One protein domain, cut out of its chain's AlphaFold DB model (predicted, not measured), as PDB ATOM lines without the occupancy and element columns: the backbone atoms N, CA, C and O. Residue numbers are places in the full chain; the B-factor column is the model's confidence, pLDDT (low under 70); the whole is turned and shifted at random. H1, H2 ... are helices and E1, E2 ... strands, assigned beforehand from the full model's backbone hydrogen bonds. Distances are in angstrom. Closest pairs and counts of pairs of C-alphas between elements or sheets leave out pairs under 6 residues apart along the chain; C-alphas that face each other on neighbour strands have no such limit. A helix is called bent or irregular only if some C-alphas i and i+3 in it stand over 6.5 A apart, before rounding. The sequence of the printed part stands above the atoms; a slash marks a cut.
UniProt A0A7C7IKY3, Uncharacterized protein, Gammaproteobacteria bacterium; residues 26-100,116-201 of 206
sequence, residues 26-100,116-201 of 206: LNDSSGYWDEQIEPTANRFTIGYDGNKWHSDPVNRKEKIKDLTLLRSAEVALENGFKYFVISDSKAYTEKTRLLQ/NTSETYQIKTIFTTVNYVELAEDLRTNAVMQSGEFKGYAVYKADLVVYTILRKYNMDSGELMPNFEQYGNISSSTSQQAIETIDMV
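This is residues 26 to 100 and 116 to 201 of the 206 residues of an uncharacterized protein of Gammaproteobacteria bacterium (UniProt A0A7C7IKY3). A twisted sheet of five strands curls round one long helix, H1, and its two longest strands, E3 and E4, run on beyond E2 as a narrow ribbon to the cut. Toward the other end H2 packs on H1, and H4 crosses H2 where they touch; residues 184 to 189 stick out. The printed part has 161 residues with four named helices and five named strands, in the chain order E1 E2 H1 E3 E4 E5 H2 H3 H4. The sheet's order is E1 E2 E4 E3 E5, all antiparallel, and the class is mixed, helices and strands. The whole is compact, with a radius of gyration of the C-alphas of 17.0 A, yet elongated, spanning 60 by 35 by 27 A.

Start at E1, residues 31 to 38, a hairpin with E2, residues 43 to 53; look for N 33 and O 47, 3.0 A apart. E2 pairs with E4, residues 117 to 132, through N 46 and O 127 at 2.8 A. E4 pairs with E3, residues 83 to 99, through N 94 and O 122 at 2.8 A. E3 bends by 61 degrees at residue 87, and its N 84 is 2.9 A from O 156 of E5, residues 155 to 157. H1, residues 58 to 78, is on this sheet; its closest C-alphas to E2 are those of Thr 68 and Tyr 48, 5.2 A apart. E2, H1 and E3 form a split strand-helix-strand unit, with E4 between its two strands and a right-handed crossover. H2, residues 158 to 169, touches H1, the closest C-alphas being those of Ala 158 and Ala 73, 4.4 A apart; they run opposite ways at a shallow tilt of 34.9 degrees, only just short of steep. H1 and H2 on one face of the sheet make two layers. H4, residues 188 to 199, only grazes the sheet with residues 194 to 198; these touch residues 160 to 164 of H2 at about perpendicular, 89 degrees, with C-alphas 194 and 160 closest at 7.2 A. H3, residues 180 to 183, is apart from H1 and only just apart from H2, at 8.3 A. In H2 and H4 every O i to N i+4 pair is within hydrogen-bond range, in H1 15 of 17; H3 is too short for such a pair.

Find C-alpha 31 at (2.961, -8.151, 314.277), where E1 begins; it is 22.8 A long, and E2 31.7 A. H1 is 31.7 A long and irregular, with C-alphas 59 and 62 7.2 A apart. E3 is 45.8 A long, and E4 runs 47.5 A to C-alpha 132 at (26.097, -6.552, 304.538). H2 is 16.8 A long, and H4, 16.5 A, ends at C-alpha 199, (10.947, 7.323, 301.108).

The C-alphas of Asn 116 and Asp 138 are the two farthest apart, 60.2 A. Residues 101 to 115 are not printed, and C-alphas 100 and 116 are 6.0 A apart across the cut. The link from E4 to E5, residues 133 to 154, is long. The pLDDT is under 70 in residues 99 to 100, 116 to 117 and 173 to 201.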
ATOM      1  N   LEU A  26       4.736 -11.455 315.460       94.19
ATOM      2  CA  LEU A  26       3.488 -11.900 314.859       94.19
ATOM      3  C   LEU A  26       2.735 -12.841 315.805       94.19
ATOM      4  O   LEU A  26       3.261 -13.849 316.272       94.19
ATOM      5  N   ASN A  27       1.470 -12.513 316.038       90.44
ATOM      6  CA  ASN A  27       0.488 -13.372 316.691       90.44
ATOM      7  C   ASN A  27      -0.746 -13.539 315.791       90.44
ATOM      8  O   ASN A  27      -0.772 -13.046 314.664       90.44
ATOM      9  N   ASP A  28      -1.802 -14.178 316.301       84.31
ATOM     10  CA  ASP A  28      -3.051 -14.452 315.565       84.31
ATOM     11  C   ASP A  28      -3.740 -13.204 314.963       84.31
ATOM     12  O   ASP A  28      -4.653 -13.314 314.135       84.31
ATOM     13  N   SER A  29      -3.340 -12.003 315.391       85.44
ATOM     14  CA  SER A  29      -3.912 -10.737 314.943       85.44
ATOM     15  C   SER A  29      -2.958  -9.921 314.071       85.44
ATOM     16  O   SER A  29      -3.360  -9.483 312.994       85.44
ATOM     17  N   SER A  30      -1.734  -9.666 314.541       91.94
ATOM     18  CA  SER A  30      -0.820  -8.670 313.956       91.94
ATOM     19  C   SER A  30       0.599  -8.818 314.504       91.94
ATOM     20  O   SER A  30       0.782  -9.377 315.585       91.94
ATOM     21  N   GLY A  31       1.578  -8.240 313.813       94.31
ATOM     22  CA  GLY A  31       2.961  -8.151 314.277       94.31
ATOM     23  C   GLY A  31       3.977  -8.392 313.168       94.31
ATOM     24  O   GLY A  31       3.619  -8.587 312.004       94.31
ATOM     25  N   TYR A  32       5.251  -8.356 313.543       96.69
ATOM     26  CA  TYR A  32       6.371  -8.597 312.646       96.69
ATOM     27  C   TYR A  32       6.777 -10.069 312.613       96.69
ATOM     28  O   TYR A  32       6.614 -10.805 313.584       96.69
ATOM     29  N   TRP A  33       7.368 -10.488 311.508       97.56
ATOM     30  CA  TRP A  33       8.007 -11.788 311.371       97.56
ATOM     31  C   TRP A  33       9.182 -11.678 310.403       97.56
ATOM     32  O   TRP A  33       9.247 -10.751 309.592       97.56
ATOM     33  N   ASP A  34      10.103 -12.626 310.489       97.94
ATOM     34  CA  ASP A  34      11.256 -12.709 309.607       97.94
ATOM     35  C   ASP A  34      11.698 -14.160 309.411       97.94
ATOM     36  O   ASP A  34      11.469 -15.022 310.258       97.94
ATOM     37  N   GLU A  35      12.295 -14.426 308.253       97.25
ATOM     38  CA  GLU A  35      12.827 -15.730 307.875       97.25
ATOM     39  C   GLU A  35      14.093 -15.550 307.036       97.25
ATOM     40  O   GLU A  35      14.103 -14.804 306.051       97.25
ATOM     41  N   GLN A  36      15.163 -16.260 307.390       95.88
ATOM     42  CA  GLN A  36      16.367 -16.321 306.568       95.88
ATOM     43  C   GLN A  36      16.148 -17.294 305.403       95.88
ATOM     44  O   GLN A  36      16.063 -18.502 305.604       95.88
ATOM     45  N   ILE A  37      16.083 -16.769 304.180       94.56
ATOM     46  CA  ILE A  37      15.765 -17.559 302.979       94.56
ATOM     47  C   ILE A  37      17.010 -18.056 302.237       94.56
ATOM     48  O   ILE A  37      16.952 -19.068 301.545       94.56
ATOM     49  N   GLU A  38      18.144 -17.368 302.381       90.75
ATOM     50  CA  GLU A  38      19.410 -17.785 301.775       90.75
ATOM     51  C   GLU A  38      20.589 -17.414 302.691       90.75
ATOM     52  O   GLU A  38      21.057 -16.269 302.667       90.75
ATOM     53  N   PRO A  39      21.094 -18.363 303.504       83.31
ATOM     54  CA  PRO A  39      22.159 -18.087 304.467       83.31
ATOM     55  C   PRO A  39      23.463 -17.611 303.823       83.31
ATOM     56  O   PRO A  39      24.127 -16.728 304.351       83.31
ATOM     57  N   THR A  40      23.819 -18.150 302.656       85.38
ATOM     58  CA  THR A  40      25.060 -17.807 301.938       85.38
ATOM     59  C   THR A  40      25.056 -16.403 301.349       85.38
ATOM     60  O   THR A  40      26.123 -15.835 301.130       85.38
ATOM     61  N   ALA A  41      23.873 -15.844 301.095       86.94
ATOM     62  CA  ALA A  41      23.702 -14.515 300.524       86.94
ATOM     63  C   ALA A  41      23.156 -13.496 301.539       86.94
ATOM     64  O   ALA A  41      22.818 -12.380 301.150       86.94
ATOM     65  N   ASN A  42      23.062 -13.858 302.827       94.69
ATOM     66  CA  ASN A  42      22.495 -13.018 303.889       94.69
ATOM     67  C   ASN A  42      21.114 -12.445 303.518       94.69
ATOM     68  O   ASN A  42      20.832 -11.264 303.771       94.69
ATOM     69  N   ARG A  43      20.273 -13.263 302.868       96.56
ATOM     70  CA  ARG A  43      18.942 -12.846 302.417       96.56
ATOM     71  C   ARG A  43      17.867 -13.236 303.417       96.56
ATOM     72  O   ARG A  43      17.812 -14.385 303.858       96.56
ATOM     73  N   PHE A  44      16.980 -12.289 303.705       98.00
ATOM     74  CA  PHE A  44      15.870 -12.475 304.635       98.00
ATOM     75  C   PHE A  44      14.569 -11.985 304.016       98.00
ATOM     76  O   PHE A  44      14.548 -10.941 303.361       98.00
ATOM     77  N   THR A  45      13.486 -12.710 304.267       98.06
ATOM     78  CA  THR A  45      12.128 -12.206 304.066       98.06
ATOM     79  C   THR A  45      11.649 -11.622 305.382       98.06
ATOM     80  O   THR A  45      11.694 -12.294 306.405       98.06
ATOM     81  N   ILE A  46      11.199 -10.374 305.352       98.31
ATOM     82  CA  ILE A  46      10.728  -9.621 306.510       98.31
ATOM     83  C   ILE A  46       9.284  -9.227 306.251       98.31
ATOM     84  O   ILE A  46       8.981  -8.685 305.188       98.31
ATOM     85  N   GLY A  47       8.392  -9.442 307.208       97.44
ATOM     86  CA  GLY A  47       6.994  -9.067 307.067       97.44
ATOM     87  C   GLY A  47       6.435  -8.336 308.273       97.44
ATOM     88  O   GLY A  47       6.910  -8.470 309.398       97.44
ATOM     89  N   TYR A  48       5.396  -7.545 308.019       96.81
ATOM     90  CA  TYR A  48       4.570  -6.945 309.055       96.81
ATOM     91  C   TYR A  48       3.092  -7.056 308.694       96.81
ATOM     92  O   TYR A  48       2.635  -6.538 307.667       96.81
ATOM     93  N   ASP A  49       2.340  -7.676 309.597       95.31
ATOM     94  CA  ASP A  49       0.891  -7.770 309.553       95.31
ATOM     95  C   ASP A  49       0.289  -6.667 310.424       95.31
ATOM     96  O   ASP A  49       0.400  -6.680 311.651       95.31
ATOM     97  N   GLY A  50      -0.357  -5.689 309.790       92.38
ATOM     98  CA  GLY A  50      -1.080  -4.630 310.484       92.38
ATOM     99  C   GLY A  50      -2.317  -5.148 311.214       92.38
ATOM    100  O   GLY A  50      -2.695  -6.310 311.104       92.38
ATOM    101  N   ASN A  51      -3.000  -4.271 311.943       89.31
ATOM    102  CA  ASN A  51      -4.255  -4.647 312.586       89.31
ATOM    103  C   ASN A  51      -5.374  -4.872 311.573       89.31
ATOM    104  O   ASN A  51      -5.388  -4.283 310.492       89.31
ATOM    105  N   LYS A  52      -6.371  -5.653 311.988       88.88
ATOM    106  CA  LYS A  52      -7.646  -5.765 311.282       88.88
ATOM    107  C   LYS A  52      -8.536  -4.567 311.621       88.88
ATOM    108  O   LYS A  52      -8.751  -4.251 312.789       88.88
ATOM    109  N   TRP A  53      -9.085  -3.926 310.597       85.38
ATOM    110  CA  TRP A  53     -10.005  -2.795 310.713       85.38
ATOM    111  C   TRP A  53     -11.337  -3.100 310.033       85.38
ATOM    112  O   TRP A  53     -11.372  -3.790 309.022       85.38
ATOM    113  N   HIS A  54     -12.441  -2.555 310.545       85.19
ATOM    114  CA  HIS A  54     -13.768  -2.688 309.916       85.19
ATOM    115  C   HIS A  54     -14.018  -1.680 308.780       85.19
ATOM    116  O   HIS A  54     -15.101  -1.636 308.201       85.19
ATOM    117  N   SER A  55     -13.014  -0.872 308.456       80.56
ATOM    118  CA  SER A  55     -13.012   0.120 307.384       80.56
ATOM    119  C   SER A  55     -11.658   0.111 306.680       80.56
ATOM    120  O   SER A  55     -10.661  -0.298 307.277       80.56
ATOM    121  N   ASP A  56     -11.629   0.526 305.410       78.44
ATOM    122  CA  ASP A  56     -10.408   0.518 304.599       78.44
ATOM    123  C   ASP A  56      -9.356   1.495 305.176       78.44
ATOM    124  O   ASP A  56      -9.598   2.706 305.251       78.44
ATOM    125  N   PRO A  57      -8.190   0.999 305.611       78.00
ATOM    126  CA  PRO A  57      -7.184   1.765 306.341       78.00
ATOM    127  C   PRO A  57      -6.163   2.479 305.441       78.00
ATOM    128  O   PRO A  57      -4.970   2.461 305.743       78.00
ATOM    129  N   VAL A  58      -6.585   3.125 304.350       71.12
ATOM    130  CA  VAL A  58      -5.682   3.702 303.324       71.12
ATOM    131  C   VAL A  58      -4.518   4.516 303.922       71.12
ATOM    132  O   VAL A  58      -3.365   4.348 303.529       71.12
ATOM    133  N   ASN A  59      -4.784   5.303 304.970       77.75
ATOM    134  CA  ASN A  59      -3.802   6.178 305.633       77.75
ATOM    135  C   ASN A  59      -2.844   5.458 306.604       77.75
ATOM    136  O   ASN A  59      -2.156   6.099 307.397       77.75
ATOM    137  N   ARG A  60      -2.837   4.121 306.630       84.12
ATOM    138  CA  ARG A  60      -1.989   3.316 307.523       84.12
ATOM    139  C   ARG A  60      -0.913   2.535 306.779       84.12
ATOM    140  O   ARG A  60      -0.042   1.971 307.434       84.12
ATOM    141  N   LYS A  61      -0.943   2.522 305.443       87.94
ATOM    142  CA  LYS A  61      -0.004   1.746 304.621       87.94
ATOM    143  C   LYS A  61       1.442   2.168 304.841       87.94
ATOM    144  O   LYS A  61       2.293   1.307 305.020       87.94
ATOM    145  N   GLU A  62       1.689   3.473 304.899       89.56
ATOM    146  CA  GLU A  62       3.014   4.028 305.189       89.56
ATOM    147  C   GLU A  62       3.534   3.555 306.547       89.56
ATOM    148  O   GLU A  62       4.633   3.023 306.631       89.56
ATOM    149  N   LYS A  63       2.696   3.612 307.591       91.00
ATOM    150  CA  LYS A  63       3.078   3.116 308.915       91.00
ATOM    151  C   LYS A  63       3.465   1.641 308.891       91.00
ATOM    152  O   LYS A  63       4.459   1.277 309.500       91.00
ATOM    153  N   ILE A  64       2.703   0.789 308.208       93.25
ATOM    154  CA  ILE A  64       3.048  -0.638 308.135       93.25
ATOM    155  C   ILE A  64       4.349  -0.855 307.352       93.25
ATOM    156  O   ILE A  64       5.169  -1.649 307.798       93.25
ATOM    157  N   LYS A  65       4.589  -0.107 306.263       94.19
ATOM    158  CA  LYS A  65       5.876  -0.138 305.549       94.19
ATOM    159  C   LYS A  65       7.045   0.258 306.450       94.19
ATOM    160  O   LYS A  65       8.054  -0.438 306.450       94.19
ATOM    161  N   ASP A  66       6.899   1.328 307.228       94.38
ATOM    162  CA  ASP A  66       7.937   1.765 308.161       94.38
ATOM    163  C   ASP A  66       8.204   0.703 309.231       94.38
ATOM    164  O   ASP A  66       9.351   0.436 309.558       94.38
ATOM    165  N   LEU A  67       7.172   0.041 309.760       94.62
ATOM    166  CA  LEU A  67       7.382  -1.018 310.751       94.62
ATOM    167  C   LEU A  67       8.037  -2.269 310.148       94.62
ATOM    168  O   LEU A  67       8.851  -2.903 310.814       94.62
ATOM    169  N   THR A  68       7.759  -2.605 308.884       97.06
ATOM    170  CA  THR A  68       8.525  -3.644 308.169       97.06
ATOM    171  C   THR A  68       9.979  -3.218 307.956       97.06
ATOM    172  O   THR A  68      10.889  -4.037 308.090       97.06
ATOM    173  N   LEU A  69      10.220  -1.939 307.653       96.94
ATOM    174  CA  LEU A  69      11.567  -1.389 307.497       96.94
ATOM    175  C   LEU A  69      12.342  -1.391 308.823       96.94
ATOM    176  O   LEU A  69      13.518  -1.745 308.839       96.94
ATOM    177  N   LEU A  70      11.671  -1.066 309.932       95.38
ATOM    178  CA  LEU A  70      12.215  -1.185 311.282       95.38
ATOM    179  C   LEU A  70      12.646  -2.625 311.555       95.38
ATOM    180  O   LEU A  70      13.809  -2.841 311.885       95.38
ATOM    181  N   ARG A  71      11.768  -3.613 311.314       97.19
ATOM    182  CA  ARG A  71      12.135  -5.024 311.510       97.19
ATOM    183  C   ARG A  71      13.302  -5.453 310.630       97.19
ATOM    184  O   ARG A  71      14.165  -6.193 311.083       97.19
ATOM    185  N   SER A  72      13.362  -4.956 309.396       97.88
ATOM    186  CA  SER A  72      14.479  -5.236 308.484       97.88
ATOM    187  C   SER A  72      15.810  -4.767 309.072       97.88
ATOM    188  O   SER A  72      16.804  -5.488 309.021       97.88
ATOM    189  N   ALA A  73      15.820  -3.578 309.674       96.31
ATOM    190  CA  ALA A  73      17.006  -3.027 310.307       96.31
ATOM    191  C   ALA A  73      17.377  -3.751 311.610       96.31
ATOM    192  O   ALA A  73      18.557  -3.985 311.858       96.31
ATOM    193  N   GLU A  74      16.396  -4.149 312.419       95.12
ATOM    194  CA  GLU A  74      16.640  -4.949 313.623       95.12
ATOM    195  C   GLU A  74      17.251  -6.305 313.280       95.12
ATOM    196  O   GLU A  74      18.293  -6.646 313.828       95.12
ATOM    197  N   VAL A  75      16.681  -7.033 312.312       96.62
ATOM    198  CA  VAL A  75      17.228  -8.317 311.846       96.62
ATOM    199  C   VAL A  75      18.651  -8.144 311.322       96.62
ATOM    200  O   VAL A  75      19.512  -8.977 311.606       96.62
ATOM    201  N   ALA A  76      18.941  -7.051 310.607       96.00
ATOM    202  CA  ALA A  76      20.300  -6.754 310.169       96.00
ATOM    203  C   ALA A  76      21.263  -6.653 311.369       96.00
ATOM    204  O   ALA A  76      22.278  -7.348 311.405       96.00
ATOM    205  N   LEU A  77      20.919  -5.849 312.378       94.94
ATOM    206  CA  LEU A  77      21.756  -5.622 313.561       94.94
ATOM    207  C   LEU A  77      21.886  -6.864 314.450       94.94
ATOM    208  O   LEU A  77      22.996  -7.179 314.878       94.94
ATOM    209  N   GLU A  78      20.789  -7.591 314.682       93.88
ATOM    210  CA  GLU A  78      20.749  -8.858 315.433       93.88
ATOM    211  C   GLU A  78      21.716  -9.896 314.836       93.88
ATOM    212  O   GLU A  78      22.304 -10.693 315.564       93.88
ATOM    213  N   ASN A  79      21.935  -9.846 313.517       93.88
ATOM    214  CA  ASN A  79      22.844 -10.732 312.790       93.88
ATOM    215  C   ASN A  79      24.230 -10.109 312.506       93.88
ATOM    216  O   ASN A  79      25.036 -10.693 311.781       93.88
ATOM    217  N   GLY A  80      24.544  -8.938 313.072       93.00
ATOM    218  CA  GLY A  80      25.855  -8.286 312.941       93.00
ATOM    219  C   GLY A  80      26.084  -7.533 311.623       93.00
ATOM    220  O   GLY A  80      27.224  -7.193 311.292       93.00
ATOM    221  N   PHE A  81      25.027  -7.253 310.864       94.81
ATOM    222  CA  PHE A  81      25.077  -6.463 309.638       94.81
ATOM    223  C   PHE A  81      24.880  -4.970 309.923       94.81
ATOM    224  O   PHE A  81      24.024  -4.572 310.712       94.81
ATOM    225  N   LYS A  82      25.659  -4.115 309.250       93.94
ATOM    226  CA  LYS A  82      25.546  -2.648 309.376       93.94
ATOM    227  C   LYS A  82      24.634  -2.039 308.316       93.94
ATOM    228  O   LYS A  82      24.080  -0.958 308.525       93.94
ATOM    229  N   TYR A  83      24.510  -2.709 307.173       94.94
ATOM    230  CA  TYR A  83      23.790  -2.201 306.016       94.94
ATOM    231  C   TYR A  83      22.904  -3.269 305.397       94.94
ATOM    232  O   TYR A  83      23.221  -4.458 305.451       94.94
ATOM    233  N   PHE A  84      21.842  -2.835 304.732       96.06
ATOM    234  CA  PHE A  84      21.000  -3.711 303.934       96.06
ATOM    235  C   PHE A  84      20.415  -2.979 302.728       96.06
ATOM    236  O   PHE A  84      20.340  -1.749 302.693       96.06
ATOM    237  N   VAL A  85      19.996  -3.747 301.729       96.00
ATOM    238  CA  VAL A  85      19.192  -3.279 300.592       96.00
ATOM    239  C   VAL A  85      17.872  -4.039 300.571       96.00
ATOM    240  O   VAL A  85      17.816  -5.193 300.995       96.00
ATOM    241  N   ILE A  86      16.816  -3.409 300.062       96.81
ATOM    242  CA  ILE A  86      15.515  -4.057 299.847       96.81
ATOM    243  C   ILE A  86      15.451  -4.488 298.385       96.81
ATOM    244  O   ILE A  86      15.304  -3.645 297.502       96.81
ATOM    245  N   SER A  87      15.591  -5.787 298.127       94.69
ATOM    246  CA  SER A  87      15.596  -6.346 296.773       94.69
ATOM    247  C   SER A  87      14.194  -6.594 296.218       94.69
ATOM    248  O   SER A  87      14.000  -6.526 295.011       94.69
ATOM    249  N   ASP A  88      13.219  -6.894 297.082       94.44
ATOM    250  CA  ASP A  88      11.801  -7.034 296.717       94.44
ATOM    251  C   ASP A  88      10.921  -6.358 297.779       94.44
ATOM    252  O   ASP A  88      11.285  -6.309 298.955       94.44
ATOM    253  N   SER A  89       9.773  -5.827 297.369       93.88
ATOM    254  CA  SER A  89       8.836  -5.110 298.229       93.88
ATOM    255  C   SER A  89       7.398  -5.307 297.766       93.88
ATOM    256  O   SER A  89       7.039  -5.019 296.624       93.88
ATOM    257  N   LYS A  90       6.547  -5.765 298.686       94.19
ATOM    258  CA  LYS A  90       5.116  -5.986 298.464       94.19
ATOM    259  C   LYS A  90       4.335  -5.358 299.597       94.19
ATOM    260  O   LYS A  90       4.613  -5.614 300.761       94.19
ATOM    261  N   ALA A  91       3.320  -4.567 299.265       92.00
ATOM    262  CA  ALA A  91       2.421  -3.986 300.254       92.00
ATOM    263  C   ALA A  91       0.985  -3.973 299.728       92.00
ATOM    264  O   ALA A  91       0.681  -3.289 298.742       92.00
ATOM    265  N   TYR A  92       0.089  -4.688 300.403       91.69
ATOM    266  CA  TYR A  92      -1.294  -4.882 299.974       91.69
ATOM    267  C   TYR A  92      -2.270  -4.858 301.153       91.69
ATOM    268  O   TYR A  92      -1.888  -5.056 302.306       91.69
ATOM    269  N   THR A  93      -3.540  -4.598 300.849       92.12
ATOM    270  CA  THR A  93      -4.637  -4.683 301.816       92.12
ATOM    271  C   THR A  93      -5.396  -5.976 301.563       92.12
ATOM    272  O   THR A  93      -6.007  -6.153 300.510       92.12
ATOM    273  N   GLU A  94      -5.362  -6.885 302.525       91.38
ATOM    274  CA  GLU A  94      -6.186  -8.081 302.533       91.38
ATOM    275  C   GLU A  94      -7.586  -7.752 303.058       91.38
ATOM    276  O   GLU A  94      -7.742  -7.080 304.078       91.38
ATOM    277  N   LYS A  95      -8.613  -8.238 302.355       91.00
ATOM    278  CA  LYS A  95     -10.018  -8.090 302.734       91.00
ATOM    279  C   LYS A  95     -10.603  -9.454 303.081       91.00
ATOM    280  O   LYS A  95     -10.752 -10.306 302.208       91.00
ATOM    281  N   THR A  96     -11.021  -9.632 304.328       87.62
ATOM    282  CA  THR A  96     -11.678 -10.855 304.807       87.62
ATOM    283  C   THR A  96     -13.166 -10.601 305.027       87.62
ATOM    284  O   THR A  96     -13.561  -9.566 305.565       87.62
ATOM    285  N   ARG A  97     -14.013 -11.556 304.628       83.12
ATOM    286  CA  ARG A  97     -15.457 -11.537 304.895       83.12
ATOM    287  C   ARG A  97     -15.806 -12.661 305.856       83.12
ATOM    288  O   ARG A  97     -15.676 -13.829 305.502       83.12
ATOM    289  N   LEU A  98     -16.280 -12.314 307.047       71.50
ATOM    290  CA  LEU A  98     -16.814 -13.281 307.998       71.50
ATOM    291  C   LEU A  98     -18.321 -13.410 307.779       71.50
ATOM    292  O   LEU A  98     -19.073 -12.438 307.897       71.50
ATOM    293  N   LEU A  99     -18.765 -14.622 307.448       66.25
ATOM    294  CA  LEU A  99     -20.184 -14.954 307.412       66.25
ATOM    295  C   LEU A  99     -20.659 -15.175 308.851       66.25
ATOM    296  O   LEU A  99     -20.299 -16.163 309.489       66.25
ATOM    297  N   GLN A 100     -21.467 -14.255 309.377       51.72
ATOM    298  CA  GLN A 100     -22.057 -14.417 310.700       51.72
ATOM    299  C   GLN A 100     -23.224 -15.420 310.633       51.72
ATOM    300  O   GLN A 100     -24.359 -15.049 310.342       51.72
ATOM    301  N   ASN A 116     -25.489 -10.261 307.774       53.12
ATOM    302  CA  ASN A 116     -24.521  -9.426 308.477       53.12
ATOM    303  C   ASN A 116     -23.137  -9.983 308.140       53.12
ATOM    304  O   ASN A 116     -22.589 -10.801 308.873       53.12
ATOM    305  N   THR A 117     -22.616  -9.627 306.966       60.59
ATOM    306  CA  THR A 117     -21.217  -9.900 306.617       60.59
ATOM    307  C   THR A 117     -20.353  -8.873 307.328       60.59
ATOM    308  O   THR A 117     -20.392  -7.696 306.970       60.59
ATOM    309  N   SER A 118     -19.583  -9.297 308.330       75.19
ATOM    310  CA  SER A 118     -18.536  -8.441 308.884       75.19
ATOM    311  C   SER A 118     -17.343  -8.488 307.936       75.19
ATOM    312  O   SER A 118     -16.792  -9.561 307.683       75.19
ATOM    313  N   GLU A 119     -16.957  -7.338 307.394       86.62
ATOM    314  CA  GLU A 119     -15.740  -7.204 306.597       86.62
ATOM    315  C   GLU A 119     -14.605  -6.689 307.490       86.62
ATOM    316  O   GLU A 119     -14.819  -5.817 308.338       86.62
ATOM    317  N   THR A 120     -13.407  -7.237 307.306       89.94
ATOM    318  CA  THR A 120     -12.183  -6.711 307.911       89.94
ATOM    319  C   THR A 120     -11.114  -6.484 306.856       89.94
ATOM    320  O   THR A 120     -10.993  -7.258 305.909       89.94
ATOM    321  N   TYR A 121     -10.328  -5.436 307.053       90.56
ATOM    322  CA  TYR A 121      -9.223  -5.015 306.206       90.56
ATOM    323  C   TYR A 121      -7.929  -5.103 307.006       90.56
ATOM    324  O   TYR A 121      -7.878  -4.610 308.131       90.56
ATOM    325  N   GLN A 122      -6.893  -5.705 306.435       92.56
ATOM    326  CA  GLN A 122      -5.582  -5.835 307.060       92.56
ATOM    327  C   GLN A 122      -4.500  -5.442 306.062       92.56
ATOM    328  O   GLN A 122      -4.435  -5.994 304.969       92.56
ATOM    329  N   ILE A 123      -3.647  -4.486 306.420       93.25
ATOM    330  CA  ILE A 123      -2.491  -4.150 305.583       93.25
ATOM    331  C   ILE A 123      -1.364  -5.115 305.915       93.25
ATOM    332  O   ILE A 123      -1.012  -5.265 307.083       93.25
ATOM    333  N   LYS A 124      -0.774  -5.706 304.883       94.94
ATOM    334  CA  LYS A 124       0.404  -6.563 304.976       94.94
ATOM    335  C   LYS A 124       1.513  -5.966 304.126       94.94
ATOM    336  O   LYS A 124       1.263  -5.559 302.987       94.94
ATOM    337  N   THR A 125       2.715  -5.889 304.683       96.44
ATOM    338  CA  THR A 125       3.923  -5.499 303.945       96.44
ATOM    339  C   THR A 125       4.985  -6.574 304.110       96.44
ATOM    340  O   THR A 125       5.142  -7.113 305.201       96.44
ATOM    341  N   ILE A 126       5.675  -6.901 303.021       97.38
ATOM    342  CA  ILE A 126       6.724  -7.917 302.954       97.38
ATOM    343  C   ILE A 126       7.894  -7.335 302.164       97.38
ATOM    344  O   ILE A 126       7.691  -6.845 301.051       97.38
ATOM    345  N   PHE A 127       9.097  -7.414 302.719       97.75
ATOM    346  CA  PHE A 127      10.354  -7.059 302.071       97.75
ATOM    347  C   PHE A 127      11.261  -8.276 301.966       97.75
ATOM    348  O   PHE A 127      11.335  -9.084 302.887       97.75
ATOM    349  N   THR A 128      12.005  -8.358 300.873       97.44
ATOM    350  CA  THR A 128      13.186  -9.215 300.796       97.44
ATOM    351  C   THR A 128      14.408  -8.329 300.936       97.44
ATOM    352  O   THR A 128      14.535  -7.336 300.217       97.44
ATOM    353  N   THR A 129      15.299  -8.671 301.860       97.19
ATOM    354  CA  THR A 129      16.512  -7.904 302.146       97.19
ATOM    355  C   THR A 129      17.761  -8.682 301.771       97.19
ATOM    356  O   THR A 129      17.769  -9.911 301.824       97.19
ATOM    357  N   VAL A 130      18.822  -7.957 301.418       96.50
ATOM    358  CA  VAL A 130      20.189  -8.486 301.313       96.50
ATOM    359  C   VAL A 130      21.081  -7.666 302.233       96.50
ATOM    360  O   VAL A 130      21.091  -6.436 302.143       96.50
ATOM    361  N   ASN A 131      21.792  -8.339 303.138       96.56
ATOM    362  CA  ASN A 131      22.459  -7.702 304.273       96.56
ATOM    363  C   ASN A 131      23.987  -7.789 304.173       96.56
ATOM    364  O   ASN A 131      24.553  -8.775 303.691       96.56
ATOM    365  N   TYR A 132      24.657  -6.746 304.660       94.50
ATOM    366  CA  TYR A 132      26.097  -6.552 304.538       94.50
ATOM    367  C   TYR A 132      26.709  -6.145 305.880       94.50
ATOM    368  O   TYR A 132      26.271  -5.189 306.528       94.50
ATOM    369  N   VAL A 133      27.774  -6.847 306.280       92.69
ATOM    370  CA  VAL A 133      28.553  -6.522 307.490       92.69
ATOM    371  C   VAL A 133      29.179  -5.140 307.349       92.69
ATOM    372  O   VAL A 133      29.145  -4.326 308.267       92.69
ATOM    373  N   GLU A 134      29.705  -4.850 306.163       88.88
ATOM    374  CA  GLU A 134      30.285  -3.566 305.817       88.88
ATOM    375  C   GLU A 134      30.125  -3.322 304.317       88.88
ATOM    376  O   GLU A 134      30.145  -4.256 303.517       88.88
ATOM    377  N   LEU A 135      29.948  -2.057 303.943       85.94
ATOM    378  CA  LEU A 135      29.933  -1.601 302.559       85.94
ATOM    379  C   LEU A 135      30.956  -0.484 302.437       85.94
ATOM    380  O   LEU A 135      30.819   0.549 303.103       85.94
ATOM    381  N   ALA A 136      31.964  -0.706 301.595       83.56
ATOM    382  CA  ALA A 136      32.960   0.300 301.271       83.56
ATOM    383  C   ALA A 136      32.294   1.531 300.627       83.56
ATOM    384  O   ALA A 136      31.278   1.418 299.938       83.56
ATOM    385  N   GLU A 137      32.841   2.720 300.891       79.44
ATOM    386  CA  GLU A 137      32.269   3.991 300.420       79.44
ATOM    387  C   GLU A 137      32.281   4.119 298.888       79.44
ATOM    388  O   GLU A 137      31.486   4.848 298.320       79.44
ATOM    389  N   ASP A 138      33.140   3.398 298.173       78.75
ATOM    390  CA  ASP A 138      33.125   3.357 296.707       78.75
ATOM    391  C   ASP A 138      31.982   2.495 296.141       78.75
ATOM    392  O   ASP A 138      31.531   2.710 295.013       78.75
ATOM    393  N   LEU A 139      31.469   1.545 296.929       79.81
ATOM    394  CA  LEU A 139      30.305   0.731 296.579       79.81
ATOM    395  C   LEU A 139      28.982   1.458 296.844       79.81
ATOM    396  O   LEU A 139      27.953   1.041 296.301       79.81
ATOM    397  N   ARG A 140      28.989   2.545 297.630       80.50
ATOM    398  CA  ARG A 140      27.797   3.339 297.958       80.50
ATOM    399  C   ARG A 140      28.060   4.844 297.838       80.50
ATOM    400  O   ARG A 140      28.858   5.404 298.567       80.50
ATOM    401  N   THR A 141      27.268   5.540 297.033       79.69
ATOM    402  CA  THR A 141      27.297   7.012 296.966       79.69
ATOM    403  C   THR A 141      25.899   7.532 297.226       79.69
ATOM    404  O   THR A 141      24.949   7.017 296.644       79.69
ATOM    405  N   ASN A 142      25.760   8.534 298.099       81.31
ATOM    406  CA  ASN A 142      24.462   9.120 298.468       81.31
ATOM    407  C   ASN A 142      23.419   8.060 298.874       81.31
ATOM    408  O   ASN A 142      22.285   8.107 298.415       81.31
ATOM    409  N   ALA A 143      23.829   7.078 299.685       84.81
ATOM    410  CA  ALA A 143      22.983   5.955 300.105       84.81
ATOM    411  C   ALA A 143      22.421   5.101 298.946       84.81
ATOM    412  O   ALA A 143      21.368   4.491 299.082       84.81
ATOM    413  N   VAL A 144      23.128   5.008 297.816       88.25
ATOM    414  CA  VAL A 144      22.751   4.160 296.674       88.25
ATOM    415  C   VAL A 144      23.910   3.253 296.273       88.25
ATOM    416  O   VAL A 144      25.048   3.716 296.165       88.25
ATOM    417  N   MET A 145      23.624   1.977 296.003       89.12
ATOM    418  CA  MET A 145      24.594   1.008 295.477       89.12
ATOM    419  C   MET A 145      25.090   1.421 294.088       89.12
ATOM    420  O   MET A 145      24.301   1.663 293.173       89.12
ATOM    421  N   GLN A 146      26.405   1.454 293.900       89.75
ATOM    422  CA  GLN A 146      27.028   1.941 292.663       89.75
ATOM    423  C   GLN A 146      27.339   0.833 291.647       89.75
ATOM    424  O   GLN A 146      27.484   1.099 290.450       89.75
ATOM    425  N   SER A 147      27.423  -0.416 292.099       86.56
ATOM    426  CA  SER A 147      27.830  -1.559 291.283       86.56
ATOM    427  C   SER A 147      27.195  -2.869 291.774       86.56
ATOM    428  O   SER A 147      26.507  -2.897 292.794       86.56
ATOM    429  N   GLY A 148      27.405  -3.952 291.019       88.06
ATOM    430  CA  GLY A 148      26.862  -5.277 291.328       88.06
ATOM    431  C   GLY A 148      25.390  -5.458 290.945       88.06
ATOM    432  O   GLY A 148      24.807  -4.629 290.247       88.06
ATOM    433  N   GLU A 149      24.806  -6.568 291.407       88.88
ATOM    434  CA  GLU A 149      23.401  -6.955 291.168       88.88
ATOM    435  C   GLU A 149      22.419  -5.857 291.599       88.88
ATOM    436  O   GLU A 149      21.448  -5.578 290.902       88.88
ATOM    437  N   PHE A 150      22.717  -5.177 292.708       91.06
ATOM    438  CA  PHE A 150      21.856  -4.155 293.302       91.06
ATOM    439  C   PHE A 150      22.235  -2.730 292.907       91.06
ATOM    440  O   PHE A 150      21.900  -1.789 293.621       91.06
ATOM    441  N   LYS A 151      22.930  -2.521 291.785       91.69
ATOM    442  CA  LYS A 151      23.232  -1.165 291.310       91.69
ATOM    443  C   LYS A 151      21.947  -0.331 291.188       91.69
ATOM    444  O   LYS A 151      20.996  -0.739 290.531       91.69
ATOM    445  N   GLY A 152      21.945   0.858 291.789       89.00
ATOM    446  CA  GLY A 152      20.801   1.776 291.807       89.00
ATOM    447  C   GLY A 152      19.822   1.564 292.965       89.00
ATOM    448  O   GLY A 152      18.915   2.375 293.132       89.00
ATOM    449  N   TYR A 153      20.003   0.529 293.787       91.56
ATOM    450  CA  TYR A 153      19.170   0.302 294.966       91.56
ATOM    451  C   TYR A 153      19.597   1.212 296.118       91.56
ATOM    452  O   TYR A 153      20.790   1.457 296.320       91.56
ATOM    453  N   ALA A 154      18.617   1.667 296.900       92.06
ATOM    454  CA  ALA A 154      18.864   2.354 298.160       92.06
ATOM    455  C   ALA A 154      19.583   1.423 299.151       92.06
ATOM    456  O   ALA A 154      19.204   0.261 299.320       92.06
ATOM    457  N   VAL A 155      20.605   1.958 299.810       93.00
ATOM    458  CA  VAL A 155      21.370   1.319 300.878       93.00
ATOM    459  C   VAL A 155      20.937   1.918 302.198       93.00
ATOM    460  O   VAL A 155      21.148   3.100 302.470       93.00
ATOM    461  N   TYR A 156      20.393   1.070 303.052       93.25
ATOM    462  CA  TYR A 156      19.940   1.436 304.376       93.25
ATOM    463  C   TYR A 156      21.034   1.128 305.385       93.25
ATOM    464  O   TYR A 156      21.535   0.005 305.447       93.25
ATOM    465  N   LYS A 157      21.399   2.120 306.194       93.00
ATOM    466  CA  LYS A 157      22.232   1.910 307.377       93.00
ATOM    467  C   LYS A 157      21.318   1.522 308.541       93.00
ATOM    468  O   LYS A 157      20.424   2.292 308.891       93.00
ATOM    469  N   ALA A 158      21.499   0.327 309.091       93.19
ATOM    470  CA  ALA A 158      20.496  -0.293 309.955       93.19
ATOM    471  C   ALA A 158      20.239   0.498 311.249       93.19
ATOM    472  O   ALA A 158      19.093   0.786 311.587       93.19
ATOM    473  N   ASP A 159      21.295   0.953 311.920       90.06
ATOM    474  CA  ASP A 159      21.183   1.766 313.137       90.06
ATOM    475  C   ASP A 159      20.448   3.102 312.909       90.06
ATOM    476  O   ASP A 159      19.604   3.504 313.711       90.06
ATOM    477  N   LEU A 160      20.704   3.765 311.780       89.50
ATOM    478  CA  LEU A 160      20.046   5.013 311.401       89.50
ATOM    479  C   LEU A 160      18.558   4.808 311.089       89.50
ATOM    480  O   LEU A 160      17.740   5.662 311.435       89.50
ATOM    481  N   VAL A 161      18.202   3.686 310.459       92.12
ATOM    482  CA  VAL A 161      16.801   3.316 310.211       92.12
ATOM    483  C   VAL A 161      16.064   3.099 311.530       92.12
ATOM    484  O   VAL A 161      15.025   3.728 311.736       92.12
ATOM    485  N   VAL A 162      16.620   2.285 312.436       90.81
ATOM    486  CA  VAL A 162      16.049   2.049 313.775       90.81
ATOM    487  C   VAL A 162      15.824   3.381 314.485       90.81
ATOM    488  O   VAL A 162      14.694   3.709 314.847       90.81
ATOM    489  N   TYR A 163      16.868   4.208 314.591       86.50
ATOM    490  CA  TYR A 163      16.788   5.531 315.208       86.50
ATOM    491  C   TYR A 163      15.657   6.385 314.617       86.50
ATOM    492  O   TYR A 163      14.845   6.959 315.348       86.50
ATOM    493  N   THR A 164      15.593   6.474 313.287       87.25
ATOM    494  CA  THR A 164      14.668   7.376 312.592       87.25
ATOM    495  C   THR A 164      13.220   6.939 312.771       87.25
ATOM    496  O   THR A 164      12.359   7.776 313.047       87.25
ATOM    497  N   ILE A 165      12.937   5.641 312.664       90.56
ATOM    498  CA  ILE A 165      11.569   5.121 312.748       90.56
ATOM    499  C   ILE A 165      11.063   5.143 314.190       90.56
ATOM    500  O   ILE A 165       9.938   5.589 314.431       90.56
ATOM    501  N   LEU A 166      11.901   4.768 315.162       88.50
ATOM    502  CA  LEU A 166      11.537   4.872 316.575       88.50
ATOM    503  C   LEU A 166      11.219   6.322 316.959       88.50
ATOM    504  O   LEU A 166      10.204   6.580 317.602       88.50
ATOM    505  N   ARG A 167      12.012   7.291 316.479       85.25
ATOM    506  CA  ARG A 167      11.738   8.728 316.662       85.25
ATOM    507  C   ARG A 167      10.456   9.170 315.955       85.25
ATOM    508  O   ARG A 167       9.652   9.859 316.578       85.25
ATOM    509  N   LYS A 168      10.230   8.760 314.697       86.19
ATOM    510  CA  LYS A 168       9.017   9.085 313.914       86.19
ATOM    511  C   LYS A 168       7.739   8.660 314.642       86.19
ATOM    512  O   LYS A 168       6.742   9.376 314.586       86.19
ATOM    513  N   TYR A 169       7.772   7.528 315.349       87.19
ATOM    514  CA  TYR A 169       6.612   6.972 316.053       87.19
ATOM    515  C   TYR A 169       6.647   7.103 317.579       87.19
ATOM    516  O   TYR A 169       5.734   6.596 318.233       87.19
ATOM    517  N   ASN A 170       7.646   7.793 318.139       84.50
ATOM    518  CA  ASN A 170       7.858   7.929 319.583       84.50
ATOM    519  C   ASN A 170       7.841   6.568 320.314       84.50
ATOM    520  O   ASN A 170       7.154   6.397 321.322       84.50
ATOM    521  N   MET A 171       8.540   5.586 319.743       83.56
ATOM    522  CA  MET A 171       8.715   4.240 320.289       83.56
ATOM    523  C   MET A 171      10.012   4.160 321.103       83.56
ATOM    524  O   MET A 171      10.980   4.853 320.792       83.56
ATOM    525  N   ASP A 172      10.020   3.319 322.138       71.94
ATOM    526  CA  ASP A 172      11.218   3.050 322.938       71.94
ATOM    527  C   ASP A 172      12.151   2.073 322.203       71.94
ATOM    528  O   ASP A 172      11.694   1.195 321.472       71.94
ATOM    529  N   SER A 173      13.456   2.244 322.379       62.06
ATOM    530  CA  SER A 173      14.506   1.547 321.634       62.06
ATOM    531  C   SER A 173      14.989   0.242 322.252       62.06
ATOM    532  O   SER A 173      15.752  -0.475 321.608       62.06
ATOM    533  N   GLY A 174      14.570  -0.071 323.482       63.53
ATOM    534  CA  GLY A 174      14.985  -1.291 324.180       63.53
ATOM    535  C   GLY A 174      16.511  -1.485 324.228       63.53
ATOM    536  O   GLY A 174      17.274  -0.520 324.215       63.53
ATOM    537  N   GLU A 175      16.951  -2.748 324.280       53.84
ATOM    538  CA  GLU A 175      18.369  -3.153 324.375       53.84
ATOM    539  C   GLU A 175      19.110  -3.222 323.022       53.84
ATOM    540  O   GLU A 175      20.318  -3.444 322.996       53.84
ATOM    541  N   LEU A 176      18.429  -3.014 321.888       55.16
ATOM    542  CA  LEU A 176      19.005  -3.213 320.546       55.16
ATOM    543  C   LEU A 176      19.981  -2.107 320.096       55.16
ATOM    544  O   LEU A 176      20.448  -2.132 318.959       55.16
ATOM    545  N   MET A 177      20.318  -1.139 320.954       53.88
ATOM    546  CA  MET A 177      21.175  -0.004 320.592       53.88
ATOM    547  C   MET A 177      22.290   0.252 321.622       53.88
ATOM    548  O   MET A 177      21.992   0.598 322.767       53.88
ATOM    549  N   PRO A 178      23.580   0.214 321.229       49.53
ATOM    550  CA  PRO A 178      24.621   0.915 321.966       49.53
ATOM    551  C   PRO A 178      24.470   2.431 321.742       49.53
ATOM    552  O   PRO A 178      24.410   2.901 320.611       49.53
ATOM    553  N   ASN A 179      24.385   3.177 322.845       51.59
ATOM    554  CA  ASN A 179      24.486   4.633 323.005       51.59
ATOM    555  C   ASN A 179      24.039   5.524 321.823       51.59
ATOM    556  O   ASN A 179      24.830   5.905 320.958       51.59
ATOM    557  N   PHE A 180      22.812   6.046 321.930       51.81
ATOM    558  CA  PHE A 180      22.286   7.200 321.173       51.81
ATOM    559  C   PHE A 180      23.191   8.450 321.185       51.81
ATOM    560  O   PHE A 180      22.959   9.381 320.413       51.81
ATOM    561  N   GLU A 181      24.222   8.492 322.032       50.91
ATOM    562  CA  GLU A 181      25.187   9.590 322.124       50.91
ATOM    563  C   GLU A 181      25.894   9.881 320.789       50.91
ATOM    564  O   GLU A 181      26.188  11.041 320.502       50.91
ATOM    565  N   GLN A 182      26.082   8.881 319.915       52.12
ATOM    566  CA  GLN A 182      26.691   9.092 318.592       52.12
ATOM    567  C   GLN A 182      25.798   9.910 317.637       52.12
ATOM    568  O   GLN A 182      26.289  10.536 316.699       52.12
ATOM    569  N   TYR A 183      24.492   9.962 317.905       52.91
ATOM    570  CA  TYR A 183      23.494  10.697 317.127       52.91
ATOM    571  C   TYR A 183      23.051  12.006 317.801       52.91
ATOM    572  O   TYR A 183      22.171  12.704 317.293       52.91
ATOM    573  N   GLY A 184      23.682  12.383 318.919       45.47
ATOM    574  CA  GLY A 184      23.318  13.548 319.736       45.47
ATOM    575  C   GLY A 184      23.385  14.902 319.020       45.47
ATOM    576  O   GLY A 184      22.851  15.874 319.536       45.47
ATOM    577  N   ASN A 185      23.974  14.966 317.822       47.75
ATOM    578  CA  ASN A 185      23.970  16.132 316.937       47.75
ATOM    579  C   ASN A 185      23.938  15.701 315.457       47.75
ATOM    580  O   ASN A 185      24.842  16.029 314.688       47.75
ATOM    581  N   ILE A 186      22.929  14.932 315.026       49.06
ATOM    582  CA  ILE A 186      22.723  14.717 313.584       49.06
ATOM    583  C   ILE A 186      22.391  16.074 312.944       49.06
ATOM    584  O   ILE A 186      21.368  16.683 313.256       49.06
ATOM    585  N   SER A 187      23.261  16.562 312.055       45.25
ATOM    586  CA  SER A 187      22.980  17.763 311.263       45.25
ATOM    587  C   SER A 187      21.730  17.551 310.399       45.25
ATOM    588  O   SER A 187      21.465  16.435 309.948       45.25
ATOM    589  N   SER A 188      20.961  18.612 310.141       48.66
ATOM    590  CA  SER A 188      19.694  18.531 309.399       48.66
ATOM    591  C   SER A 188      19.809  17.806 308.051       48.66
ATOM    592  O   SER A 188      18.847  17.169 307.634       48.66
ATOM    593  N   SER A 189      20.978  17.841 307.402       44.91
ATOM    594  CA  SER A 189      21.229  17.164 306.125       44.91
ATOM    595  C   SER A 189      21.260  15.638 306.242       44.91
ATOM    596  O   SER A 189      20.714  14.955 305.385       44.91
ATOM    597  N   THR A 190      21.831  15.075 307.308       48.84
ATOM    598  CA  THR A 190      21.880  13.618 307.516       48.84
ATOM    599  C   THR A 190      20.505  13.064 307.896       48.84
ATOM    600  O   THR A 190      20.142  11.971 307.469       48.84
ATOM    601  N   SER A 191      19.694  13.828 308.638       50.97
ATOM    602  CA  SER A 191      18.286  13.481 308.874       50.97
ATOM    603  C   SER A 191      17.452  13.563 307.595       50.97
ATOM    604  O   SER A 191      16.624  12.690 307.364       50.97
ATOM    605  N   GLN A 192      17.688  14.569 306.747       52.00
ATOM    606  CA  GLN A 192      17.030  14.682 305.441       52.00
ATOM    607  C   GLN A 192      17.404  13.522 304.517       52.00
ATOM    608  O   GLN A 192      16.512  12.893 303.969       52.00
ATOM    609  N   GLN A 193      18.686  13.153 304.436       53.97
ATOM    610  CA  GLN A 193      19.138  11.987 303.669       53.97
ATOM    611  C   GLN A 193      18.548  10.672 304.192       53.97
ATOM    612  O   GLN A 193      18.171   9.812 303.401       53.97
ATOM    613  N   ALA A 194      18.429  10.503 305.514       56.75
ATOM    614  CA  ALA A 194      17.789   9.328 306.104       56.75
ATOM    615  C   ALA A 194      16.300   9.240 305.735       56.75
ATOM    616  O   ALA A 194      15.826   8.170 305.363       56.75
ATOM    617  N   ILE A 195      15.580  10.364 305.807       57.69
ATOM    618  CA  ILE A 195      14.161  10.455 305.434       57.69
ATOM    619  C   ILE A 195      13.986  10.193 303.934       57.69
ATOM    620  O   ILE A 195      13.180   9.346 303.567       57.69
ATOM    621  N   GLU A 196      14.800  10.821 303.081       59.00
ATOM    622  CA  GLU A 196      14.802  10.568 301.635       59.00
ATOM    623  C   GLU A 196      15.069   9.088 301.327       59.00
ATOM    624  O   GLU A 196      14.387   8.505 300.492       59.00
ATOM    625  N   THR A 197      15.988   8.442 302.052       55.56
ATOM    626  CA  THR A 197      16.282   7.010 301.873       55.56
ATOM    627  C   THR A 197      15.109   6.123 302.315       55.56
ATOM    628  O   THR A 197      14.815   5.135 301.649       55.56
ATOM    629  N   ILE A 198      14.395   6.464 303.396       60.69
ATOM    630  CA  ILE A 198      13.166   5.755 303.820       60.69
ATOM    631  C   ILE A 198      12.064   5.895 302.761       60.69
ATOM    632  O   ILE A 198      11.375   4.924 302.440       60.69
ATOM    633  N   ASP A 199      11.934   7.072 302.159       61.53
ATOM    634  CA  ASP A 199      10.947   7.323 301.108       61.53
ATOM    635  C   ASP A 199      11.288   6.594 299.792       61.53
ATOM    636  O   ASP A 199      10.413   6.383 298.950       61.53
ATOM    637  N   MET A 200      12.532   6.118 299.640       60.12
ATOM    638  CA  MET A 200      12.992   5.301 298.510       60.12
ATOM    639  C   MET A 200      12.644   3.807 298.617       60.12
ATOM    640  O   MET A 200      13.021   3.047 297.722       60.12
ATOM    641  N   VAL A 201      11.921   3.349 299.653       60.75
ATOM    642  CA  VAL A 201      11.438   1.954 299.716       60.75
ATOM    643  C   VAL A 201      10.622   1.653 298.451       60.75
ATOM    644  O   VAL A 201       9.528   2.224 298.304       60.75
TER     645      VAL A 201